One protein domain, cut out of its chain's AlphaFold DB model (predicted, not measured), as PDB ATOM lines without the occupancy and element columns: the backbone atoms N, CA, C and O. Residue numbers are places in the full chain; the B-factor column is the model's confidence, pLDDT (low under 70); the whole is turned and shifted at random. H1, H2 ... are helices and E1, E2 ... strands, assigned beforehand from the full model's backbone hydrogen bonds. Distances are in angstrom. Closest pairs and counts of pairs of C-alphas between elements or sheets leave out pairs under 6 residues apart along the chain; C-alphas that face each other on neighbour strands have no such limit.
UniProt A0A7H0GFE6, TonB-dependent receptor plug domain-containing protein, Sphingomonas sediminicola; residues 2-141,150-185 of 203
ATOM      1  N   GLU A   2     -37.798   5.153 -21.492       41.59
ATOM      2  CA  GLU A   2     -39.054   4.763 -22.167       41.59
ATOM      3  C   GLU A   2     -39.666   5.872 -23.054       41.59
ATOM      4  O   GLU A   2     -39.938   5.651 -24.235       41.59
ATOM      5  N   ALA A   3     -39.801   7.100 -22.528       39.22
ATOM      6  CA  ALA A   3     -40.334   8.250 -23.273       39.22
ATOM      7  C   ALA A   3     -39.471   8.591 -24.504       39.22
ATOM      8  O   ALA A   3     -39.985   8.861 -25.588       39.22
ATOM      9  N   GLY A   4     -38.146   8.469 -24.364       39.66
ATOM     10  CA  GLY A   4     -37.206   8.601 -25.475       39.66
ATOM     11  C   GLY A   4     -37.364   7.505 -26.536       39.66
ATOM     12  O   GLY A   4     -37.337   7.796 -27.731       39.66
ATOM     13  N   ARG A   5     -37.619   6.249 -26.134       45.69
ATOM     14  CA  ARG A   5     -37.862   5.136 -27.074       45.69
ATOM     15  C   ARG A   5     -39.167   5.283 -27.853       45.69
ATOM     16  O   ARG A   5     -39.167   4.975 -29.042       45.69
ATOM     17  N   ARG A   6     -40.246   5.789 -27.242       46.88
ATOM     18  CA  ARG A   6     -41.509   6.068 -27.960       46.88
ATOM     19  C   ARG A   6     -41.338   7.165 -29.020       46.88
ATOM     20  O   ARG A   6     -41.914   7.073 -30.098       46.88
ATOM     21  N   LEU A   7     -40.476   8.151 -28.763       46.44
ATOM     22  CA  LEU A   7     -40.162   9.233 -29.705       46.44
ATOM     23  C   LEU A   7     -39.148   8.834 -30.791       46.44
ATOM     24  O   LEU A   7     -39.183   9.384 -31.891       46.44
ATOM     25  N   ALA A   8     -38.273   7.859 -30.523       43.09
ATOM     26  CA  ALA A   8     -37.276   7.360 -31.476       43.09
ATOM     27  C   ALA A   8     -37.884   6.653 -32.707       43.09
ATOM     28  O   ALA A   8     -37.195   6.473 -33.710       43.09
ATOM     29  N   ALA A   9     -39.168   6.282 -32.658       41.09
ATOM     30  CA  ALA A   9     -39.896   5.684 -33.780       41.09
ATOM     31  C   ALA A   9     -40.315   6.701 -34.866       41.09
ATOM     32  O   ALA A   9     -40.768   6.306 -35.940       41.09
ATOM     33  N   ILE A  10     -40.166   8.012 -34.621       50.31
ATOM     34  CA  ILE A  10     -40.546   9.068 -35.568       50.31
ATOM     35  C   ILE A  10     -39.336   9.411 -36.465       50.31
ATOM     36  O   ILE A  10     -38.328   9.896 -35.948       50.31
ATOM     37  N   PRO A  11     -39.416   9.278 -37.810       41.72
ATOM     38  CA  PRO A  11     -38.263   9.408 -38.723       41.72
ATOM     39  C   PRO A  11     -37.488  10.738 -38.668       41.72
ATOM     40  O   PRO A  11     -36.380  10.835 -39.193       41.72
ATOM     41  N   ALA A  12     -38.074  11.782 -38.072       42.38
ATOM     42  CA  ALA A  12     -37.506  13.126 -37.965       42.38
ATOM     43  C   ALA A  12     -36.891  13.448 -36.588       42.38
ATOM     44  O   ALA A  12     -36.385  14.559 -36.410       42.38
ATOM     45  N   VAL A  13     -36.947  12.511 -35.635       46.00
ATOM     46  CA  VAL A  13     -36.407  12.651 -34.280       46.00
ATOM     47  C   VAL A  13     -35.096  11.888 -34.196       46.00
ATOM     48  O   VAL A  13     -35.040  10.692 -34.483       46.00
ATOM     49  N   ARG A  14     -34.022  12.570 -33.800       48.09
ATOM     50  CA  ARG A  14     -32.752  11.916 -33.467       48.09
ATOM     51  C   ARG A  14     -32.441  12.157 -31.998       48.09
ATOM     52  O   ARG A  14     -32.265  13.309 -31.588       48.09
ATOM     53  N   PHE A  15     -32.362  11.063 -31.247       45.06
ATOM     54  CA  PHE A  15     -31.774  11.031 -29.914       45.06
ATOM     55  C   PHE A  15     -30.262  10.912 -30.048       45.06
ATOM     56  O   PHE A  15     -29.766  10.107 -30.837       45.06
ATOM     57  N   HIS A  16     -29.540  11.714 -29.280       41.91
ATOM     58  CA  HIS A  16     -28.101  11.583 -29.135       41.91
ATOM     59  C   HIS A  16     -27.809  11.265 -27.676       41.91
ATOM     60  O   HIS A  16     -28.041  12.091 -26.796       41.91
ATOM     61  N   GLU A  17     -27.298  10.063 -27.440       40.41
ATOM     62  CA  GLU A  17     -26.769   9.639 -26.151       40.41
ATOM     63  C   GLU A  17     -25.249   9.542 -26.274       40.41
ATOM     64  O   GLU A  17     -24.717   8.930 -27.202       40.41
ATOM     65  N   ARG A  18     -24.527  10.160 -25.339       41.34
ATOM     66  CA  ARG A  18     -23.136   9.800 -25.051       41.34
ATOM     67  C   ARG A  18     -23.152   9.202 -23.657       41.34
ATOM     68  O   ARG A  18     -23.758   9.795 -22.775       41.34
ATOM     69  N   ALA A  19     -22.483   8.070 -23.450       36.09
ATOM     70  CA  ALA A  19     -22.522   7.316 -22.190       36.09
ATOM     71  C   ALA A  19     -22.168   8.136 -20.927       36.09
ATOM     72  O   ALA A  19     -22.465   7.721 -19.813       36.09
ATOM     73  N   SER A  20     -21.573   9.317 -21.105       33.69
ATOM     74  CA  SER A  20     -21.162  10.262 -20.069       33.69
ATOM     75  C   SER A  20     -21.888  11.626 -20.109       33.69
ATOM     76  O   SER A  20     -21.422  12.563 -19.469       33.69
ATOM     77  N   HIS A  21     -22.997  11.793 -20.849       37.97
ATOM     78  CA  HIS A  21     -23.755  13.058 -20.946       37.97
ATOM     79  C   HIS A  21     -25.281  12.842 -20.946       37.97
ATOM     80  O   HIS A  21     -25.761  11.781 -21.336       37.97
ATOM     81  N   GLU A  22     -26.039  13.862 -20.526       43.84
ATOM     82  CA  GLU A  22     -27.508  13.886 -20.607       43.84
ATOM     83  C   GLU A  22     -27.986  13.660 -22.060       43.84
ATOM     84  O   GLU A  22     -27.384  14.218 -22.986       43.84
ATOM     85  N   PRO A  23     -29.039  12.847 -22.292       50.34
ATOM     86  CA  PRO A  23     -29.571  12.622 -23.634       50.34
ATOM     87  C   PRO A  23     -30.068  13.934 -24.263       50.34
ATOM     88  O   PRO A  23     -30.727  14.731 -23.607       50.34
ATOM     89  N   GLY A  24     -29.806  14.154 -25.551       43.38
ATOM     90  CA  GLY A  24     -30.341  15.298 -26.305       43.38
ATOM     91  C   GLY A  24     -31.328  14.866 -27.390       43.38
ATOM     92  O   GLY A  24     -31.129  13.826 -28.022       43.38
ATOM     93  N   VAL A  25     -32.358  15.679 -27.664       44.97
ATOM     94  CA  VAL A  25     -33.298  15.464 -28.783       44.97
ATOM     95  C   VAL A  25     -33.148  16.555 -29.829       44.97
ATOM     96  O   VAL A  25     -33.122  17.746 -29.524       44.97
ATOM     97  N   THR A  26     -33.076  16.144 -31.093       50.75
ATOM     98  CA  THR A  26     -33.004  17.059 -32.238       50.75
ATOM     99  C   THR A  26     -34.130  16.783 -33.229       50.75
ATOM    100  O   THR A  26     -34.435  15.627 -33.537       50.75
ATOM    101  N   LEU A  27     -34.737  17.862 -33.733       47.28
ATOM    102  CA  LEU A  27     -35.710  17.850 -34.826       47.28
ATOM    103  C   LEU A  27     -35.063  18.486 -36.059       47.28
ATOM    104  O   LEU A  27     -34.630  19.635 -36.002       47.28
ATOM    105  N   ARG A  28     -35.034  17.738 -37.175       47.12
ATOM    106  CA  ARG A  28     -34.249  18.028 -38.399       47.12
ATOM    107  C   ARG A  28     -32.738  17.986 -38.149       47.12
ATOM    108  O   ARG A  28     -32.269  18.259 -37.056       47.12
ATOM    109  N   VAL A  29     -31.979  17.607 -39.178       36.53
ATOM    110  CA  VAL A  29     -30.515  17.395 -39.192       36.53
ATOM    111  C   VAL A  29     -29.748  18.714 -38.953       36.53
ATOM    112  O   VAL A  29     -29.024  19.208 -39.804       36.53
ATOM    113  N   LEU A  30     -29.950  19.328 -37.793       39.66
ATOM    114  CA  LEU A  30     -29.286  20.524 -37.290       39.66
ATOM    115  C   LEU A  30     -28.586  20.119 -35.989       39.66
ATOM    116  O   LEU A  30     -28.929  20.585 -34.905       39.66
ATOM    117  N   GLY A  31     -27.668  19.157 -36.105       32.81
ATOM    118  CA  GLY A  31     -26.874  18.650 -34.992       32.81
ATOM    119  C   GLY A  31     -25.802  19.645 -34.552       32.81
ATOM    120  O   GLY A  31     -25.304  20.422 -35.367       32.81
ATOM    121  N   GLY A  32     -25.427  19.587 -33.271       34.03
ATOM    122  CA  GLY A  32     -24.163  20.175 -32.830       34.03
ATOM    123  C   GLY A  32     -24.026  20.644 -31.382       34.03
ATOM    124  O   GLY A  32     -23.125  21.434 -31.153       34.03
ATOM    125  N   ASN A  33     -24.864  20.243 -30.420       41.00
ATOM    126  CA  ASN A  33     -24.605  20.424 -28.978       41.00
ATOM    127  C   ASN A  33     -25.722  19.792 -28.130       41.00
ATOM    128  O   ASN A  33     -26.805  19.521 -28.638       41.00
ATOM    129  N   ALA A  34     -25.444  19.562 -26.840       35.22
ATOM    130  CA  ALA A  34     -26.364  19.014 -25.831       35.22
ATOM    131  C   ALA A  34     -27.644  19.854 -25.588       35.22
ATOM    132  O   ALA A  34     -28.488  19.475 -24.784       35.22
ATOM    133  N   SER A  35     -27.802  20.984 -26.283       45.69
ATOM    134  CA  SER A  35     -29.003  21.815 -26.254       45.69
ATOM    135  C   SER A  35     -30.077  21.254 -27.191       45.69
ATOM    136  O   SER A  35     -29.842  21.097 -28.397       45.69
ATOM    137  N   SER A  36     -31.274  21.016 -26.665       52.00
ATOM    138  CA  SER A  36     -32.448  20.677 -27.467       52.00
ATOM    139  C   SER A  36     -32.830  21.894 -28.316       52.00
ATOM    140  O   SER A  36     -33.260  22.917 -27.795       52.00
ATOM    141  N   ARG A  37     -32.700  21.809 -29.647       61.06
ATOM    142  CA  ARG A  37     -33.177  22.865 -30.576       61.06
ATOM    143  C   ARG A  37     -34.686  22.794 -30.847       61.06
ATOM    144  O   ARG A  37     -35.171  23.406 -31.793       61.06
ATOM    145  N   ALA A  38     -35.402  22.011 -30.049       64.62
ATOM    146  CA  ALA A  38     -36.846  21.892 -30.053       64.62
ATOM    147  C   ALA A  38     -37.355  22.260 -28.658       64.62
ATOM    148  O   ALA A  38     -36.849  21.733 -27.666       64.62
ATOM    149  N   LEU A  39     -38.347  23.146 -28.599       77.31
ATOM    150  CA  LEU A  39     -39.040  23.475 -27.357       77.31
ATOM    151  C   LEU A  39     -39.763  22.223 -26.843       77.31
ATOM    152  O   LEU A  39     -40.491  21.586 -27.604       77.31
ATOM    153  N   LEU A  40     -39.573  21.873 -25.571       83.62
ATOM    154  CA  LEU A  40     -40.379  20.854 -24.900       83.62
ATOM    155  C   LEU A  40     -41.444  21.548 -24.054       83.62
ATOM    156  O   LEU A  40     -41.116  22.409 -23.239       83.62
ATOM    157  N   VAL A  41     -42.700  21.168 -24.240       87.38
ATOM    158  CA  VAL A  41     -43.855  21.707 -23.520       87.38
ATOM    159  C   VAL A  41     -44.568  20.554 -22.821       87.38
ATOM    160  O   VAL A  41     -44.845  19.548 -23.462       87.38
ATOM    161  N   LEU A  42     -44.874  20.691 -21.531       88.12
ATOM    162  CA  LEU A  42     -45.711  19.759 -20.770       88.12
ATOM    163  C   LEU A  42     -46.941  20.507 -20.264       88.12
ATOM    164  O   LEU A  42     -46.796  21.479 -19.529       88.12
ATOM    165  N   ASP A  43     -48.131  20.075 -20.676       87.25
ATOM    166  CA  ASP A  43     -49.410  20.711 -20.322       87.25
ATOM    167  C   ASP A  43     -49.418  22.236 -20.558       87.25
ATOM    168  O   ASP A  43     -49.926  23.012 -19.752       87.25
ATOM    169  N   GLY A  44     -48.799  22.679 -21.656       85.75
ATOM    170  CA  GLY A  44     -48.660  24.099 -22.003       85.75
ATOM    171  C   GLY A  44     -47.474  24.823 -21.349       85.75
ATOM    172  O   GLY A  44     -47.193  25.961 -21.718       85.75
ATOM    173  N   VAL A  45     -46.731  24.183 -20.441       86.06
ATOM    174  CA  VAL A  45     -45.592  24.787 -19.727       86.06
ATOM    175  C   VAL A  45     -44.256  24.397 -20.377       86.06
ATOM    176  O   VAL A  45     -43.963  23.202 -20.483       86.06
ATOM    177  N   PRO A  46     -43.399  25.357 -20.775       85.94
ATOM    178  CA  PRO A  46     -42.039  25.079 -21.235       85.94
ATOM    179  C   PRO A  46     -41.205  24.319 -20.195       85.94
ATOM    180  O   PRO A  46     -41.149  24.705 -19.032       85.94
ATOM    181  N   GLN A  47     -40.541  23.250 -20.629       85.88
ATOM    182  CA  GLN A  47     -39.726  22.359 -19.789       85.88
ATOM    183  C   GLN A  47     -38.216  22.503 -20.027       85.88
ATOM    184  O   GLN A  47     -37.405  21.864 -19.359       85.88
ATOM    185  N   THR A  48     -37.833  23.289 -21.030       80.94
ATOM    186  CA  THR A  48     -36.437  23.527 -21.392       80.94
ATOM    187  C   THR A  48     -35.779  24.469 -20.384       80.94
ATOM    188  O   THR A  48     -36.372  25.483 -20.017       80.94
ATOM    189  N   ASP A  49     -34.546  24.161 -19.967       78.31
ATOM    190  CA  ASP A  49     -33.766  25.049 -19.102       78.31
ATOM    191  C   ASP A  49     -33.597  26.439 -19.756       78.31
ATOM    192  O   ASP A  49     -33.165  26.515 -20.915       78.31
ATOM    193  N   PRO A  50     -33.923  27.540 -19.049       72.75
ATOM    194  CA  PRO A  50     -33.963  28.873 -19.643       72.75
ATOM    195  C   PRO A  50     -32.580  29.456 -19.967       72.75
ATOM    196  O   PRO A  50     -32.511  30.466 -20.667       72.75
ATOM    197  N   PHE A  51     -31.487  28.856 -19.484       74.81
ATOM    198  CA  PHE A  51     -30.131  29.359 -19.692       74.81
ATOM    199  C   PHE A  51     -29.391  28.584 -20.780       74.81
ATOM    200  O   PHE A  51     -28.861  29.189 -21.711       74.81
ATOM    201  N   GLY A  52     -29.342  27.256 -20.679       68.06
ATOM    202  CA  GLY A  52     -28.563  26.428 -21.602       68.06
ATOM    203  C   GLY A  52     -29.371  25.521 -22.515       68.06
ATOM    204  O   GLY A  52     -28.779  24.790 -23.311       68.06
ATOM    205  N   GLY A  53     -30.702  25.574 -22.463       72.31
ATOM    206  CA  GLY A  53     -31.541  24.924 -23.467       72.31
ATOM    207  C   GLY A  53     -31.548  23.393 -23.395       72.31
ATOM    208  O   GLY A  53     -31.937  22.734 -24.364       72.31
ATOM    209  N   TRP A  54     -31.077  22.803 -22.295       72.19
ATOM    210  CA  TRP A  54     -31.116  21.357 -22.082       72.19
ATOM    211  C   TRP A  54     -32.470  20.919 -21.517       72.19
ATOM    212  O   TRP A  54     -33.272  21.719 -21.031       72.19
ATOM    213  N   VAL A  55     -32.741  19.620 -21.617       77.19
ATOM    214  CA  VAL A  55     -33.933  18.977 -21.062       77.19
ATOM    215  C   VAL A  55     -33.469  17.806 -20.218       77.19
ATOM    216  O   VAL A  55     -32.755  16.933 -20.714       77.19
ATOM    217  N   ASN A  56     -33.931  17.744 -18.972       78.69
ATOM    218  CA  ASN A  56     -33.671  16.587 -18.135       78.69
ATOM    219  C   ASN A  56     -34.664  15.452 -18.434       78.69
ATOM    220  O   ASN A  56     -35.700  15.322 -17.786       78.69
ATOM    221  N   TRP A  57     -34.357  14.629 -19.435       78.56
ATOM    222  CA  TRP A  57     -35.217  13.513 -19.845       78.56
ATOM    223  C   TRP A  57     -35.504  12.478 -18.751       78.56
ATOM    224  O   TRP A  57     -36.652  12.045 -18.676       78.56
ATOM    225  N   PRO A  58     -34.538  12.088 -17.895       77.25
ATOM    226  CA  PRO A  58     -34.813  11.253 -16.725       77.25
ATOM    227  C   PRO A  58     -35.912  11.770 -15.795       77.25
ATOM    228  O   PRO A  58     -36.459  10.986 -15.028       77.25
ATOM    229  N   ALA A  59     -36.249  13.061 -15.844       83.88
ATOM    230  CA  ALA A  59     -37.293  13.619 -14.998       83.88
ATOM    231  C   ALA A  59     -38.717  13.221 -15.433       83.88
ATOM    232  O   ALA A  59     -39.631  13.295 -14.612       83.88
ATOM    233  N   TYR A  60     -38.908  12.775 -16.681       84.94
ATOM    234  CA  TYR A  60     -40.218  12.449 -17.248       84.94
ATOM    235  C   TYR A  60     -40.385  10.946 -17.440       84.94
ATOM    236  O   TYR A  60     -39.611  10.310 -18.166       84.94
ATOM    237  N   ASP A  61     -41.438  10.397 -16.842       83.00
ATOM    238  CA  ASP A  61     -41.862   9.032 -17.105       83.00
ATOM    239  C   ASP A  61     -42.936   8.977 -18.199       83.00
ATOM    240  O   ASP A  61     -43.809   9.837 -18.291       83.00
ATOM    241  N   ALA A  62     -42.867   7.953 -19.047       79.75
ATOM    242  CA  ALA A  62     -43.842   7.746 -20.111       79.75
ATOM    243  C   ALA A  62     -45.185   7.226 -19.588       79.75
ATOM    244  O   ALA A  62     -46.187   7.405 -20.277       79.75
ATOM    245  N   ALA A  63     -45.211   6.569 -18.423       78.19
ATOM    246  CA  ALA A  63     -46.449   6.061 -17.839       78.19
ATOM    247  C   ALA A  63     -47.376   7.192 -17.378       78.19
ATOM    248  O   ALA A  63     -48.592   7.068 -17.476       78.19
ATOM    249  N   GLY A  64     -46.811   8.327 -16.956       81.69
ATOM    250  CA  GLY A  64     -47.572   9.512 -16.568       81.69
ATOM    251  C   GLY A  64     -47.986  10.444 -17.712       81.69
ATOM    252  O   GLY A  64     -48.354  11.593 -17.433       81.69
ATOM    253  N   LEU A  65     -47.898  10.002 -18.973       87.38
ATOM    254  CA  LEU A  65     -48.215  10.787 -20.172       87.38
ATOM    255  C   LEU A  65     -49.271  10.089 -21.043       87.38
ATOM    256  O   LEU A  65     -49.079   8.946 -21.454       87.38
ATOM    257  N   ASP A  66     -50.331  10.815 -21.405       87.06
ATOM    258  CA  ASP A  66     -51.365  10.338 -22.341       87.06
ATOM    259  C   ASP A  66     -50.946  10.520 -23.800       87.06
ATOM    260  O   ASP A  66     -51.243   9.695 -24.663       87.06
ATOM    261  N   GLU A  67     -50.279  11.634 -24.099       87.25
ATOM    262  CA  GLU A  67     -49.947  12.012 -25.467       87.25
ATOM    263  C   GLU A  67     -48.569  12.662 -25.520       87.25
ATOM    264  O   GLU A  67     -48.220  13.504 -24.689       87.25
ATOM    265  N   VAL A  68     -47.806  12.304 -26.556       87.62
ATOM    266  CA  VAL A  68     -46.647  13.083 -26.983       87.62
ATOM    267  C   VAL A  68     -46.785  13.413 -28.461       87.62
ATOM    268  O   VAL A  68     -46.747  12.533 -29.324       87.62
ATOM    269  N   ARG A  69     -46.924  14.701 -28.759       85.88
ATOM    270  CA  ARG A  69     -47.087  15.241 -30.104       85.88
ATOM    271  C   ARG A  69     -45.814  15.944 -30.543       85.88
ATOM    272  O   ARG A  69     -45.233  16.738 -29.811       85.88
ATOM    273  N   ILE A  70     -45.395  15.687 -31.778       83.19
ATOM    274  CA  ILE A  70     -44.252  16.372 -32.386       83.19
ATOM    275  C   ILE A  70     -44.748  17.263 -33.510       83.19
ATOM    276  O   ILE A  70     -45.224  16.782 -34.542       83.19
ATOM    277  N   VAL A  71     -44.568  18.567 -33.339       76.94
ATOM    278  CA  VAL A  71     -44.895  19.564 -34.355       76.94
ATOM    279  C   VAL A  71     -43.603  20.032 -35.010       76.94
ATOM    280  O   VAL A  71     -42.662  20.468 -34.351       76.94
ATOM    281  N   ARG A  72     -43.540  19.918 -36.338       72.69
ATOM    282  CA  ARG A  72     -42.342  20.212 -37.135       72.69
ATOM    283  C   ARG A  72     -42.497  21.549 -37.862       72.69
ATOM    284  O   ARG A  72     -43.554  21.808 -38.428       72.69
ATOM    285  N   GLY A  73     -41.408  22.314 -37.971       61.28
ATOM    286  CA  GLY A  73     -41.320  23.501 -38.835       61.28
ATOM    287  C   GLY A  73     -41.417  24.844 -38.103       61.28
ATOM    288  O   GLY A  73     -41.900  24.923 -36.981       61.28
ATOM    289  N   ALA A  74     -40.962  25.907 -38.778       54.44
ATOM    290  CA  ALA A  74     -40.782  27.264 -38.241       54.44
ATOM    291  C   ALA A  74     -42.087  28.063 -38.009       54.44
ATOM    292  O   ALA A  74     -42.064  29.285 -37.930       54.44
ATOM    293  N   GLY A  75     -43.236  27.387 -37.925       50.81
ATOM    294  CA  GLY A  75     -44.559  28.019 -37.877       50.81
ATOM    295  C   GLY A  75     -45.133  28.236 -36.477       50.81
ATOM    296  O   GLY A  75     -46.230  28.766 -36.353       50.81
ATOM    297  N   SER A  76     -44.430  27.830 -35.418       53.50
ATOM    298  CA  SER A  76     -44.964  27.860 -34.050       53.50
ATOM    299  C   SER A  76     -44.611  29.151 -33.301       53.50
ATOM    300  O   SER A  76     -44.109  29.129 -32.179       53.50
ATOM    301  N   VAL A  77     -44.860  30.309 -33.923       53.06
ATOM    302  CA  VAL A  77     -44.647  31.622 -33.276       53.06
ATOM    303  C   VAL A  77     -45.509  31.756 -32.008       53.06
ATOM    304  O   VAL A  77     -45.133  32.450 -31.069       53.06
ATOM    305  N   SER A  78     -46.633  31.032 -31.945       60.66
ATOM    306  CA  SER A  78     -47.555  31.010 -30.806       60.66
ATOM    307  C   SER A  78     -47.013  30.340 -29.538       60.66
ATOM    308  O   SER A  78     -47.552  30.605 -28.471       60.66
ATOM    309  N   HIS A  79     -45.967  29.506 -29.620       60.12
ATOM    310  CA  HIS A  79     -45.426  28.776 -28.458       60.12
ATOM    311  C   HIS A  79     -44.163  29.418 -27.857       60.12
ATOM    312  O   HIS A  79     -43.588  28.883 -26.914       60.12
ATOM    313  N   GLY A  80     -43.744  30.582 -28.366       62.06
ATOM    314  CA  GLY A  80     -42.655  31.369 -27.787       62.06
ATOM    315  C   GLY A  80     -41.251  31.059 -28.334       62.06
ATOM    316  O   GLY A  80     -41.083  30.306 -29.302       62.06
ATOM    317  N   PRO A  81     -40.215  31.699 -27.762       59.47
ATOM    318  CA  PRO A  81     -38.836  31.555 -28.219       59.47
ATOM    319  C   PRO A  81     -38.353  30.106 -28.056       59.47
ATOM    320  O   PRO A  81     -38.518  29.503 -27.003       59.47
ATOM    321  N   GLY A  82     -37.754  29.538 -29.108       62.41
ATOM    322  CA  GLY A  82     -37.225  28.162 -29.108       62.41
ATOM    323  C   GLY A  82     -37.989  27.163 -29.986       62.41
ATOM    324  O   GLY A  82     -37.445  26.115 -30.324       62.41
ATOM    325  N   ALA A  83     -39.190  27.505 -30.467       60.91
ATOM    326  CA  ALA A  83     -39.976  26.646 -31.364       60.91
ATOM    327  C   ALA A  83     -39.601  26.772 -32.862       60.91
ATOM    328  O   ALA A  83     -40.318  26.287 -33.737       60.91
ATOM    329  N   LEU A  84     -38.470  27.417 -33.183       62.56
ATOM    330  CA  LEU A  84     -38.045  27.732 -34.559       62.56
ATOM    331  C   LEU A  84     -37.794  26.484 -35.426       62.56
ATOM    332  O   LEU A  84     -37.986  26.528 -36.641       62.56
ATOM    333  N   ALA A  85     -37.390  25.363 -34.822       64.81
ATOM    334  CA  ALA A  85     -37.258  24.081 -35.521       64.81
ATOM    335  C   ALA A  85     -38.515  23.189 -35.400       64.81
ATOM    336  O   ALA A  85     -38.636  22.188 -36.116       64.81
ATOM    337  N   GLY A  86     -39.454  23.562 -34.528       72.44
ATOM    338  CA  GLY A  86     -40.567  22.741 -34.054       72.44
ATOM    339  C   GLY A  86     -40.585  22.625 -32.526       72.44
ATOM    340  O   GLY A  86     -39.706  23.151 -31.841       72.44
ATOM    341  N   PHE A  87     -41.584  21.924 -31.992       78.06
ATOM    342  CA  PHE A  87     -41.710  21.651 -30.559       78.06
ATOM    343  C   PHE A  87     -42.263  20.244 -30.303       78.06
ATOM    344  O   PHE A  87     -42.910  19.640 -31.166       78.06
ATOM    345  N   ILE A  88     -41.958  19.722 -29.120       83.38
ATOM    346  CA  ILE A  88     -42.504  18.486 -28.570       83.38
ATOM    347  C   ILE A  88     -43.492  18.904 -27.491       83.38
ATOM    348  O   ILE A  88     -43.138  19.639 -26.573       83.38
ATOM    349  N   GLU A  89     -44.720  18.441 -27.609       87.44
ATOM    350  CA  GLU A  89     -45.776  18.685 -26.643       87.44
ATOM    351  C   GLU A  89     -46.125  17.381 -25.954       87.44
ATOM    352  O   GLU A  89     -46.381  16.371 -26.606       87.44
ATOM    353  N   MET A  90     -46.110  17.410 -24.635       90.00
ATOM    354  CA  MET A  90     -46.471  16.309 -23.771       90.00
ATOM    355  C   MET A  90     -47.736  16.696 -23.020       90.00
ATOM    356  O   MET A  90     -47.854  17.818 -22.522       90.00
ATOM    357  N   ARG A  91     -48.669  15.756 -22.929       89.19
ATOM    358  CA  ARG A  91     -49.848  15.869 -22.076       89.19
ATOM    359  C   ARG A  91     -49.770  14.833 -20.975       89.19
ATOM    360  O   ARG A  91     -49.548  13.653 -21.252       89.19
ATOM    361  N   SER A  92     -49.967  15.285 -19.744       87.69
ATOM    362  CA  SER A  92     -50.117  14.404 -18.590       87.69
ATOM    363  C   SER A  92     -51.283  13.448 -18.783       87.69
ATOM    364  O   SER A  92     -52.281  13.806 -19.413       87.69
ATOM    365  N   ALA A  93     -51.155  12.255 -18.206       85.94
ATOM    366  CA  ALA A  93     -52.234  11.289 -18.227       85.94
ATOM    367  C   ALA A  93     -53.502  11.798 -17.513       85.94
ATOM    368  O   ALA A  93     -53.410  12.595 -16.568       85.94
ATOM    369  N   ALA A  94     -54.674  11.375 -17.992       73.12
ATOM    370  CA  ALA A  94     -55.976  11.786 -17.479       73.12
ATOM    371  C   ALA A  94     -56.310  11.169 -16.107       73.12
ATOM    372  O   ALA A  94     -55.785  10.126 -15.708       73.12
ATOM    373  N   ALA A  95     -57.235  11.812 -15.386       76.12
ATOM    374  CA  ALA A  95     -57.748  11.305 -14.117       76.12
ATOM    375  C   ALA A  95     -58.402   9.923 -14.234       76.12
ATOM    376  O   ALA A  95     -58.813   9.481 -15.304       76.12
ATOM    377  N   GLY A  96     -58.526   9.257 -13.084       79.88
ATOM    378  CA  GLY A  96     -59.192   7.964 -12.964       79.88
ATOM    379  C   GLY A  96     -58.325   6.789 -13.408       79.88
ATOM    380  O   GLY A  96     -58.826   5.669 -13.485       79.88
ATOM    381  N   SER A  97     -57.040   7.022 -13.679       82.44
ATOM    382  CA  SER A  97     -56.094   5.992 -14.091       82.44
ATOM    383  C   SER A  97     -54.979   5.804 -13.060       82.44
ATOM    384  O   SER A  97     -54.555   6.730 -12.366       82.44
ATOM    385  N   PHE A  98     -54.540   4.559 -12.924       89.94
ATOM    386  CA  PHE A  98     -53.401   4.164 -12.113       89.94
ATOM    387  C   PHE A  98     -52.585   3.173 -12.932       89.94
ATOM    388  O   PHE A  98     -53.146   2.221 -13.476       89.94
ATOM    389  N   ASP A  99     -51.281   3.397 -13.000       87.81
ATOM    390  CA  ASP A  99     -50.335   2.505 -13.661       87.81
ATOM    391  C   ASP A  99     -49.099   2.370 -12.782       87.81
ATOM    392  O   ASP A  99     -48.641   3.347 -12.196       87.81
ATOM    393  N   ALA A 100     -48.569   1.162 -12.648       93.00
ATOM    394  CA  ALA A 100     -47.328   0.950 -11.926       93.00
ATOM    395  C   ALA A 100     -46.600  -0.269 -12.472       93.00
ATOM    396  O   ALA A 100     -47.216  -1.286 -12.800       93.00
ATOM    397  N   SER A 101     -45.274  -0.189 -12.500       91.62
ATOM    398  CA  SER A 101     -44.430  -1.314 -12.876       91.62
ATOM    399  C   SER A 101     -43.189  -1.413 -11.999       91.62
ATOM    400  O   SER A 101     -42.728  -0.441 -11.392       91.62
ATOM    401  N   LEU A 102     -42.639  -2.622 -11.953       94.62
ATOM    402  CA  LEU A 102     -41.338  -2.893 -11.377       94.62
ATOM    403  C   LEU A 102     -40.631  -3.926 -12.249       94.62
ATOM    404  O   LEU A 102     -41.129  -5.029 -12.466       94.62
ATOM    405  N   GLU A 103     -39.449  -3.567 -12.715       90.94
ATOM    406  CA  GLU A 103     -38.622  -4.357 -13.608       90.94
ATOM    407  C   GLU A 103     -37.270  -4.643 -12.958       90.94
ATOM    408  O   GLU A 103     -36.659  -3.782 -12.316       90.94
ATOM    409  N   GLY A 104     -36.782  -5.865 -13.161       93.38
ATOM    410  CA  GLY A 104     -35.467  -6.314 -12.721       93.38
ATOM    411  C   GLY A 104     -34.706  -6.981 -13.862       93.38
ATOM    412  O   GLY A 104     -35.304  -7.613 -14.732       93.38
ATOM    413  N   GLY A 105     -33.379  -6.865 -13.866       90.81
ATOM    414  CA  GLY A 105     -32.560  -7.464 -14.918       90.81
ATOM    415  C   GLY A 105     -31.080  -7.608 -14.573       90.81
ATOM    416  O   GLY A 105     -30.640  -7.399 -13.444       90.81
ATOM    417  N   SER A 106     -30.290  -7.968 -15.588       90.94
ATOM    418  CA  SER A 106     -28.826  -8.104 -15.484       90.94
ATOM    419  C   SER A 106     -28.147  -6.840 -14.935       90.94
ATOM    420  O   SER A 106     -28.706  -5.749 -15.044       90.94
ATOM    421  N   ARG A 107     -26.918  -6.969 -14.406       92.19
ATOM    422  CA  ARG A 107     -26.135  -5.850 -13.828       92.19
ATOM    423  C   ARG A 107     -26.844  -5.171 -12.647       92.19
ATOM    424  O   ARG A 107     -26.876  -3.948 -12.559       92.19
ATOM    425  N   GLN A 108     -27.501  -5.982 -11.812       94.75
ATOM    426  CA  GLN A 108     -28.285  -5.529 -10.652       94.75
ATOM    427  C   GLN A 108     -29.265  -4.395 -10.996       94.75
ATOM    428  O   GLN A 108     -29.492  -3.481 -10.198       94.75
ATOM    429  N   SER A 109     -29.823  -4.441 -12.210       91.56
ATOM    430  CA  SER A 109     -30.695  -3.381 -12.700       91.56
ATOM    431  C   SER A 109     -32.072  -3.531 -12.081       91.56
ATOM    432  O   SER A 109     -32.658  -4.611 -12.142       91.56
ATOM    433  N   VAL A 110     -32.583  -2.440 -11.519       94.75
ATOM    434  CA  VAL A 110     -33.952  -2.331 -11.015       94.75
ATOM    435  C   VAL A 110     -34.508  -0.996 -11.476       94.75
ATOM    436  O   VAL A 110     -33.848   0.031 -11.308       94.75
ATOM    437  N   ARG A 111     -35.709  -0.999 -12.044       92.81
ATOM    438  CA  ARG A 111     -36.455   0.206 -12.412       92.81
ATOM    439  C   ARG A 111     -37.898   0.022 -11.984       92.81
ATOM    440  O   ARG A 111     -38.425  -1.075 -12.100       92.81
ATOM    441  N   GLY A 112     -38.525   1.072 -11.491       92.31
ATOM    442  CA  GLY A 112     -39.951   1.063 -11.223       92.31
ATOM    443  C   GLY A 112     -40.552   2.429 -11.463       92.31
ATOM    444  O   GLY A 112     -39.855   3.447 -11.402       92.31
ATOM    445  N   HIS A 113     -41.847   2.424 -11.724       92.81
ATOM    446  CA  HIS A 113     -42.633   3.630 -11.892       92.81
ATOM    447  C   HIS A 113     -44.031   3.459 -11.322       92.81
ATOM    448  O   HIS A 113     -44.517   2.338 -11.152       92.81
ATOM    449  N   ALA A 114     -44.662   4.582 -11.015       93.12
ATOM    450  CA  ALA A 114     -46.040   4.652 -10.588       93.12
ATOM    451  C   ALA A 114     -46.652   5.988 -11.009       93.12
ATOM    452  O   ALA A 114     -46.097   7.055 -10.747       93.12
ATOM    453  N   TYR A 115     -47.839   5.907 -11.585       92.12
ATOM    454  CA  TYR A 115     -48.695   7.025 -11.913       92.12
ATOM    455  C   TYR A 115     -50.049   6.865 -11.216       92.12
ATOM    456  O   TYR A 115     -50.606   5.769 -11.137       92.12
ATOM    457  N   LEU A 116     -50.597   7.978 -10.734       92.75
ATOM    458  CA  LEU A 116     -51.935   8.072 -10.168       92.75
ATOM    459  C   LEU A 116     -52.608   9.366 -10.625       92.75
ATOM    460  O   LEU A 116     -52.211  10.455 -10.211       92.75
ATOM    461  N   GLY A 117     -53.683   9.237 -11.392       93.38
ATOM    462  CA  GLY A 117     -54.619  10.305 -11.720       93.38
ATOM    463  C   GLY A 117     -55.905  10.136 -10.918       93.38
ATOM    464  O   GLY A 117     -56.571   9.106 -11.011       93.38
ATOM    465  N   LYS A 118     -56.298  11.138 -10.136       93.56
ATOM    466  CA  LYS A 118     -57.484  11.081  -9.277       93.56
ATOM    467  C   LYS A 118     -58.300  12.365  -9.338       93.56
ATOM    468  O   LYS A 118     -57.763  13.461  -9.216       93.56
ATOM    469  N   GLU A 119     -59.610  12.199  -9.453       93.88
ATOM    470  CA  GLU A 119     -60.585  13.275  -9.296       93.88
ATOM    471  C   GLU A 119     -60.966  13.468  -7.822       93.88
ATOM    472  O   GLU A 119     -61.186  12.507  -7.075       93.88
ATOM    473  N   PHE A 120     -61.057  14.730  -7.408       89.31
ATOM    474  CA  PHE A 120     -61.589  15.162  -6.119       89.31
ATOM    475  C   PHE A 120     -62.641  16.244  -6.367       89.31
ATOM    476  O   PHE A 120     -62.307  17.418  -6.561       89.31
ATOM    477  N   GLY A 121     -63.914  15.840  -6.381       90.12
ATOM    478  CA  GLY A 121     -64.987  16.699  -6.880       90.12
ATOM    479  C   GLY A 121     -64.747  17.006  -8.356       90.12
ATOM    480  O   GLY A 121     -64.587  16.089  -9.150       90.12
ATOM    481  N   GLU A 122     -64.660  18.288  -8.695       90.94
ATOM    482  CA  GLU A 122     -64.356  18.750 -10.056       90.94
ATOM    483  C   GLU A 122     -62.849  18.986 -10.292       90.94
ATOM    484  O   GLU A 122     -62.438  19.365 -11.386       90.94
ATOM    485  N   SER A 123     -62.008  18.794  -9.267       92.56
ATOM    486  CA  SER A 123     -60.555  18.974  -9.377       92.56
ATOM    487  C   SER A 123     -59.839  17.677  -9.760       92.56
ATOM    488  O   SER A 123     -60.284  16.587  -9.404       92.56
ATOM    489  N   LEU A 124     -58.696  17.797 -10.438       92.44
ATOM    490  CA  LEU A 124     -57.876  16.671 -10.895       92.44
ATOM    491  C   LEU A 124     -56.479  16.750 -10.289       92.44
ATOM    492  O   LEU A 124     -55.770  17.732 -10.504       92.44
ATOM    493  N   LEU A 125     -56.057  15.697  -9.595       93.06
ATOM    494  CA  LEU A 125     -54.687  15.507  -9.129       93.06
ATOM    495  C   LEU A 125     -54.021  14.390  -9.932       93.06
ATOM    496  O   LEU A 125     -54.527  13.273  -9.971       93.06
ATOM    497  N   ALA A 126     -52.864  14.673 -10.513       92.06
ATOM    498  CA  ALA A 126     -51.997  13.694 -11.150       92.06
ATOM    499  C   ALA A 126     -50.656  13.642 -10.413       92.06
ATOM    500  O   ALA A 126     -50.026  14.678 -10.183       92.06
ATOM    501  N   LEU A 127     -50.226  12.437 -10.049       93.38
ATOM    502  CA  LEU A 127     -48.943  12.139  -9.425       93.38
ATOM    503  C   LEU A 127     -48.207  11.112 -10.276       93.38
ATOM    504  O   LEU A 127     -48.802  10.147 -10.741       93.38
ATOM    505  N   ASP A 128     -46.916  11.322 -10.460       91.69
ATOM    506  CA  ASP A 128     -46.056  10.516 -11.316       91.69
ATOM    507  C   ASP A 128     -44.702  10.369 -10.625       91.69
ATOM    508  O   ASP A 128     -44.137  11.356 -10.149       91.69
ATOM    509  N   ALA A 129     -44.201   9.149 -10.501       93.56
ATOM    510  CA  ALA A 129     -42.936   8.868  -9.846       93.56
ATOM    511  C   ALA A 129     -42.217   7.719 -10.544       93.56
ATOM    512  O   ALA A 129     -42.809   6.680 -10.821       93.56
ATOM    513  N   GLN A 130     -40.914   7.869 -10.751       92.94
ATOM    514  CA  GLN A 130     -40.069   6.793 -11.256       92.94
ATOM    515  C   GLN A 130     -38.726   6.782 -10.544       92.94
ATOM    516  O   GLN A 130     -38.242   7.808 -10.065       92.94
ATOM    517  N   ALA A 131     -38.123   5.604 -10.469       93.50
ATOM    518  CA  ALA A 131     -36.780   5.433  -9.954       93.50
ATOM    519  C   ALA A 131     -36.091   4.260 -10.644       93.50
ATOM    520  O   ALA A 131     -36.713   3.261 -11.007       93.50
ATOM    521  N   GLY A 132     -34.774   4.353 -10.784       92.62
ATOM    522  CA  GLY A 132     -33.986   3.292 -11.381       92.62
ATOM    523  C   GLY A 132     -32.547   3.283 -10.903       92.62
ATOM    524  O   GLY A 132     -31.968   4.315 -10.572       92.62
ATOM    525  N   ARG A 133     -31.951   2.092 -10.896       92.81
ATOM    526  CA  ARG A 133     -30.517   1.895 -10.688       92.81
ATOM    527  C   ARG A 133     -29.986   0.753 -11.541       92.81
ATOM    528  O   ARG A 133     -30.724  -0.179 -11.855       92.81
ATOM    529  N   SER A 134     -28.701   0.803 -11.859       92.50
ATOM    530  CA  SER A 134     -27.964  -0.293 -12.493       92.50
ATOM    531  C   SER A 134     -26.478  -0.156 -12.191       92.50
ATOM    532  O   SER A 134     -25.981   0.966 -12.081       92.50
ATOM    533  N   ASP A 135     -25.765  -1.280 -12.137       89.75
ATOM    534  CA  ASP A 135     -24.295  -1.290 -12.125       89.75
ATOM    535  C   ASP A 135     -23.723  -0.880 -13.497       89.75
ATOM    536  O   ASP A 135     -22.540  -0.572 -13.624       89.75
ATOM    537  N   GLY A 136     -24.574  -0.830 -14.528       87.25
ATOM    538  CA  GLY A 136     -24.210  -0.374 -15.859       87.25
ATOM    539  C   GLY A 136     -23.382  -1.383 -16.646       87.25
ATOM    540  O   GLY A 136     -23.106  -2.504 -16.217       87.25
ATOM    541  N   PHE A 137     -23.019  -0.994 -17.861       85.12
ATOM    542  CA  PHE A 137     -22.108  -1.744 -18.723       85.12
ATOM    543  C   PHE A 137     -20.950  -0.837 -19.134       85.12
ATOM    544  O   PHE A 137     -21.048   0.381 -18.999       85.12
ATOM    545  N   VAL A 138     -19.856  -1.427 -19.619       87.31
ATOM    546  CA  VAL A 138     -18.744  -0.665 -20.197       87.31
ATOM    547  C   VAL A 138     -19.174  -0.222 -21.600       87.31
ATOM    548  O   VAL A 138     -19.369  -1.084 -22.457       87.31
ATOM    549  N   PRO A 139     -19.357   1.084 -21.866       82.19
ATOM    550  CA  PRO A 139     -19.916   1.578 -23.127       82.19
ATOM    551  C   PRO A 139     -18.910   1.574 -24.289       82.19
ATOM    552  O   PRO A 139     -19.177   2.149 -25.344       82.19
ATOM    553  N   VAL A 140     -17.756   0.935 -24.100       85.94
ATOM    554  CA  VAL A 140     -16.675   0.812 -25.076       85.94
ATOM    555  C   VAL A 140     -16.494  -0.660 -25.422       85.94
ATOM    556  O   VAL A 140     -16.554  -1.531 -24.552       85.94
ATOM    557  N   THR A 141     -16.291  -0.947 -26.708       87.75
ATOM    558  CA  THR A 141     -16.082  -2.324 -27.165       87.75
ATOM    559  C   THR A 141     -14.818  -2.914 -26.555       87.75
ATOM    560  O   THR A 141     -13.839  -2.206 -26.329       87.75
ATOM    561  N   GLU A 150     -14.457   1.966 -17.512       84.69
ATOM    562  CA  GLU A 150     -15.178   1.273 -16.450       84.69
ATOM    563  C   GLU A 150     -16.674   1.132 -16.764       84.69
ATOM    564  O   GLU A 150     -17.211   1.711 -17.714       84.69
ATOM    565  N   ALA A 151     -17.370   0.322 -15.961       85.44
ATOM    566  CA  ALA A 151     -18.823   0.244 -16.040       85.44
ATOM    567  C   ALA A 151     -19.439   1.614 -15.712       85.44
ATOM    568  O   ALA A 151     -18.912   2.353 -14.878       85.44
ATOM    569  N   ALA A 152     -20.559   1.943 -16.359       85.44
ATOM    570  CA  ALA A 152     -21.278   3.199 -16.158       85.44
ATOM    571  C   ALA A 152     -22.520   3.006 -15.262       85.44
ATOM    572  O   ALA A 152     -23.640   2.944 -15.786       85.44
ATOM    573  N   PRO A 153     -22.368   2.874 -13.927       89.06
ATOM    574  CA  PRO A 153     -23.506   2.773 -13.033       89.06
ATOM    575  C   PRO A 153     -24.300   4.076 -13.024       89.06
ATOM    576  O   PRO A 153     -23.750   5.174 -13.188       89.06
ATOM    577  N   TYR A 154     -25.597   3.942 -12.775       84.56
ATOM    578  CA  TYR A 154     -26.484   5.080 -12.591       84.56
ATOM    579  C   TYR A 154     -27.472   4.847 -11.453       84.56
ATOM    580  O   TYR A 154     -27.837   3.709 -11.132       84.56
ATOM    581  N   ARG A 155     -27.944   5.952 -10.882       91.06
ATOM    582  CA  ARG A 155     -29.126   6.017 -10.031       91.06
ATOM    583  C   ARG A 155     -29.905   7.271 -10.389       91.06
ATOM    584  O   ARG A 155     -29.387   8.374 -10.269       91.06
ATOM    585  N   GLU A 156     -31.152   7.089 -10.782       88.38
ATOM    586  CA  GLU A 156     -32.046   8.177 -11.161       88.38
ATOM    587  C   GLU A 156     -33.378   8.047 -10.425       88.38
ATOM    588  O   GLU A 156     -33.787   6.949 -10.034       88.38
ATOM    589  N   GLY A 157     -34.056   9.169 -10.242       91.25
ATOM    590  CA  GLY A 157     -35.434   9.190  -9.790       91.25
ATOM    591  C   GLY A 157     -36.074  10.551  -9.994       91.25
ATOM    592  O   GLY A 157     -35.391  11.577  -9.996       91.25
ATOM    593  N   SER A 158     -37.387  10.559 -10.164       92.88
ATOM    594  CA  SER A 158     -38.173  11.780 -10.258       92.88
ATOM    595  C   SER A 158     -39.560  11.602  -9.668       92.88
ATOM    596  O   SER A 158     -40.089  10.494  -9.595       92.88
ATOM    597  N   VAL A 159     -40.121  12.720  -9.219       93.81
ATOM    598  CA  VAL A 159     -41.498  12.842  -8.758       93.81
ATOM    599  C   VAL A 159     -42.083  14.098  -9.373       93.81
ATOM    600  O   VAL A 159     -41.473  15.169  -9.328       93.81
ATOM    601  N   ARG A 160     -43.285  13.975  -9.914       92.31
ATOM    602  CA  ARG A 160     -44.043  15.059 -10.511       92.31
ATOM    603  C   ARG A 160     -45.459  15.060  -9.964       92.31
ATOM    604  O   ARG A 160     -46.071  14.014  -9.764       92.31
ATOM    605  N   ALA A 161     -45.971  16.258  -9.733       92.62
ATOM    606  CA  ALA A 161     -47.331  16.487  -9.286       92.62
ATOM    607  C   ALA A 161     -47.969  17.592 -10.123       92.62
ATOM    608  O   ALA A 161     -47.327  18.596 -10.437       92.62
ATOM    609  N   ARG A 162     -49.244  17.411 -10.457       92.31
ATOM    610  CA  ARG A 162     -50.079  18.405 -11.125       92.31
ATOM    611  C   ARG A 162     -51.457  18.407 -10.481       92.31
ATOM    612  O   ARG A 162     -52.073  17.356 -10.359       92.31
ATOM    613  N   TRP A 163     -51.953  19.581 -10.124       93.69
ATOM    614  CA  TRP A 163     -53.301  19.777  -9.608       93.69
ATOM    615  C   TRP A 163     -54.023  20.828 -10.444       93.69
ATOM    616  O   TRP A 163     -53.535  21.947 -10.586       93.69
ATOM    617  N   VAL A 164     -55.168  20.455 -11.009       93.44
ATOM    618  CA  VAL A 164     -56.078  21.336 -11.747       93.44
ATOM    619  C   VAL A 164     -57.303  21.586 -10.884       93.44
ATOM    620  O   VAL A 164     -57.944  20.636 -10.434       93.44
ATOM    621  N   ILE A 165     -57.611  22.854 -10.635       95.12
ATOM    622  CA  ILE A 165     -58.651  23.295  -9.709       95.12
ATOM    623  C   ILE A 165     -59.607  24.216 -10.473       95.12
ATOM    624  O   ILE A 165     -59.196  25.318 -10.842       95.12
ATOM    625  N   PRO A 166     -60.869  23.828 -10.706       94.94
ATOM    626  CA  PRO A 166     -61.863  24.765 -11.208       94.94
ATOM    627  C   PRO A 166     -62.144  25.824 -10.137       94.94
ATOM    628  O   PRO A 166     -62.358  25.513  -8.967       94.94
ATOM    629  N   VAL A 167     -62.101  27.090 -10.539       95.50
ATOM    630  CA  VAL A 167     -62.349  28.258  -9.675       95.50
ATOM    631  C   VAL A 167     -63.684  28.922 -10.036       95.50
ATOM    632  O   VAL A 167     -64.313  29.545  -9.185       95.50
ATOM    633  N   ALA A 168     -64.128  28.775 -11.287       93.94
ATOM    634  CA  ALA A 168     -65.452  29.140 -11.794       93.94
ATOM    635  C   ALA A 168     -65.742  28.349 -13.088       93.94
ATOM    636  O   ALA A 168     -64.825  27.751 -13.645       93.94
ATOM    637  N   ASP A 169     -66.961  28.426 -13.632       91.19
ATOM    638  CA  ASP A 169     -67.423  27.665 -14.814       91.19
ATOM    639  C   ASP A 169     -66.463  27.651 -16.021       91.19
ATOM    640  O   ASP A 169     -66.487  26.732 -16.837       91.19
ATOM    641  N   LYS A 170     -65.648  28.701 -16.185       93.62
ATOM    642  CA  LYS A 170     -64.687  28.860 -17.294       93.62
ATOM    643  C   LYS A 170     -63.280  29.235 -16.833       93.62
ATOM    644  O   LYS A 170     -62.486  29.727 -17.633       93.62
ATOM    645  N   VAL A 171     -62.991  29.087 -15.544       94.88
ATOM    646  CA  VAL A 171     -61.716  29.496 -14.952       94.88
ATOM    647  C   VAL A 171     -61.163  28.338 -14.145       94.88
ATOM    648  O   VAL A 171     -61.805  27.874 -13.208       94.88
ATOM    649  N   GLU A 172     -59.946  27.921 -14.471       93.75
ATOM    650  CA  GLU A 172     -59.192  26.937 -13.702       93.75
ATOM    651  C   GLU A 172     -57.852  27.516 -13.242       93.75
ATOM    652  O   GLU A 172     -57.237  28.343 -13.918       93.75
ATOM    653  N   ALA A 173     -57.398  27.066 -12.078       93.31
ATOM    654  CA  ALA A 173     -56.050  27.259 -11.579       93.31
ATOM    655  C   ALA A 173     -55.279  25.944 -11.700       93.31
ATOM    656  O   ALA A 173     -55.828  24.866 -11.473       93.31
ATOM    657  N   GLN A 174     -53.993  26.033 -12.033       92.19
ATOM    658  CA  GLN A 174     -53.121  24.870 -12.132       92.19
ATOM    659  C   GLN A 174     -51.884  25.056 -11.261       92.19
ATOM    660  O   GLN A 174     -51.243  26.107 -11.284       92.19
ATOM    661  N   LEU A 175     -51.541  24.016 -10.511       92.62
ATOM    662  CA  LEU A 175     -50.320  23.930  -9.720       92.62
ATOM    663  C   LEU A 175     -49.520  22.728 -10.207       92.62
ATOM    664  O   LEU A 175     -50.063  21.634 -10.340       92.62
ATOM    665  N   GLY A 176     -48.235  22.930 -10.478       90.12
ATOM    666  CA  GLY A 176     -47.343  21.890 -10.975       90.12
ATOM    667  C   GLY A 176     -46.001  21.923 -10.258       90.12
ATOM    668  O   GLY A 176     -45.490  22.997  -9.943       90.12
ATOM    669  N   GLY A 177     -45.429  20.749 -10.015       90.88
ATOM    670  CA  GLY A 177     -44.099  20.597  -9.436       90.88
ATOM    671  C   GLY A 177     -43.395  19.362  -9.980       90.88
ATOM    672  O   GLY A 177     -44.028  18.333 -10.207       90.88
ATOM    673  N   LEU A 178     -42.084  19.472 -10.181       90.12
ATOM    674  CA  LEU A 178     -41.208  18.392 -10.624       90.12
ATOM    675  C   LEU A 178     -39.922  18.432  -9.797       90.12
ATOM    676  O   LEU A 178     -39.254  19.463  -9.733       90.12
ATOM    677  N   GLY A 179     -39.576  17.305  -9.186       91.81
ATOM    678  CA  GLY A 179     -38.299  17.081  -8.521       91.81
ATOM    679  C   GLY A 179     -37.611  15.863  -9.120       91.81
ATOM    680  O   GLY A 179     -38.267  14.884  -9.472       91.81
ATOM    681  N   PHE A 180     -36.289  15.912  -9.243       91.38
ATOM    682  CA  PHE A 180     -35.505  14.797  -9.760       91.38
ATOM    683  C   PHE A 180     -34.128  14.729  -9.104       91.38
ATOM    684  O   PHE A 180     -33.603  15.728  -8.613       91.38
ATOM    685  N   ALA A 181     -33.525  13.548  -9.160       89.12
ATOM    686  CA  ALA A 181     -32.128  13.311  -8.844       89.12
ATOM    687  C   ALA A 181     -31.542  12.341  -9.873       89.12
ATOM    688  O   ALA A 181     -32.182  11.355 -10.237       89.12
ATOM    689  N   ASP A 182     -30.323  12.612 -10.332       85.88
ATOM    690  CA  ASP A 182     -29.598  11.739 -11.253       85.88
ATOM    691  C   ASP A 182     -28.110  11.721 -10.894       85.88
ATOM    692  O   ASP A 182     -27.447  12.762 -10.836       85.88
ATOM    693  N   SER A 183     -27.578  10.531 -10.627       86.31
ATOM    694  CA  SER A 183     -26.155  10.298 -10.419       86.31
ATOM    695  C   SER A 183     -25.648   9.244 -11.394       86.31
ATOM    696  O   SER A 183     -26.190   8.144 -11.509       86.31
ATOM    697  N   ARG A 184     -24.578   9.592 -12.116       83.19
ATOM    698  CA  ARG A 184     -23.941   8.733 -13.123       83.19
ATOM    699  C   ARG A 184     -22.428   8.815 -12.992       83.19
ATOM    700  O   ARG A 184     -21.894   9.904 -12.782       83.19
ATOM    701  N   ASN A 185     -21.736   7.688 -13.156       74.12
ATOM    702  CA  ASN A 185     -20.284   7.704 -13.337       74.12
ATOM    703  C   ASN A 185     -19.957   8.060 -14.795       74.12
ATOM    704  O   ASN A 185     -20.512   7.463 -15.715       74.12
TER     705      ASN A 185
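Overview. This is residues 2 to 141 and 150 to 185 of the 203 residues of the protein "TonB-dependent receptor plug domain-containing protein" of Sphingomonas sediminicola (UniProt A0A7H0GFE6). A long, narrow sheet of five antiparallel strands, E6 to E10, makes the longest axis, and a smaller, looser body lies over one face of it while the other face is bare. That body holds the three-strand sheet E3 E5 E4, the small hairpin E1 and E2 and the short helix H1; E5 runs toward the long sheet. The printed part has 176 residues, with one named helix and then ten named strands along the chain. The long sheet's order is E6 E7 E8 E9 E10, E3 E5 E4 is mixed, and the class is mostly strand. The whole is compact, with a radius of gyration of the C-alphas of 17.4 A, and spans 61 by 39 by 28 A.

Arrangement. H1, residues 2 to 7, comes closest to E1, residues 13 to 16, at the C-alphas of Leu 7 and Val 13, 6.8 A apart. E1 forms a hairpin with E2, residues 24 to 27, with N 16 and O 24 at 2.9 A. E3, residues 39 to 42, is parallel to E5, residues 86 to 92, with N 41 and O 88 at 2.8 A. E5 is the inner strand and forms a hairpin with E4, residues 65 to 72, with N 69 and O 89 at 2.8 A. H1 only grazes the sheet E3 E5 E4. The closest C-alphas of E2 and E5 are those of Leu 27 and Gly 86, 6.9 A apart. E6, residues 98 to 105, E7, residues 109 to 120, and E8, residues 123 to 134, form a meander, each strand the antiparallel neighbour of the one before; N 103 and O 111 are 2.8 A apart, N 116 and O 127 2.8 A. E9, residues 154 to 168, is antiparallel to E8, with N 126 and O 162 at 2.8 A, and forms a hairpin with E10, residues 171 to 184, with N 163 and O 175 at 2.8 A. This sheet is twisted. The closest C-alphas of E5 and E8 are those of Ser 92 and Ala 126, 7.7 A apart. In H1 every O i to N i+4 pair is within hydrogen-bond range.

Along the chain. H1 begins at C-alpha 2 (-39.054, 4.763, -22.167). From first to last C-alpha, E4 measures 20.3 A, E5 20.0 A, E6 24.0 A, E7 36.6 A, E8 38.0 A, E9 45.8 A and E10 43.1 A. E10 ends at C-alpha 184 (-23.941, 8.733, -13.123).

Size, cuts and confidence. The C-alphas farthest apart, of Thr 141 and Asp 169, are 60.7 A apart. Residues 142 to 149 are not printed; C-alphas 141 and 150 are 11.3 A apart across this cut. The links E2 to E3, E3 to E4 and E4 to E5 are long. The pLDDT is under 70 at residues 2 to 38, 52 and 73 to 85.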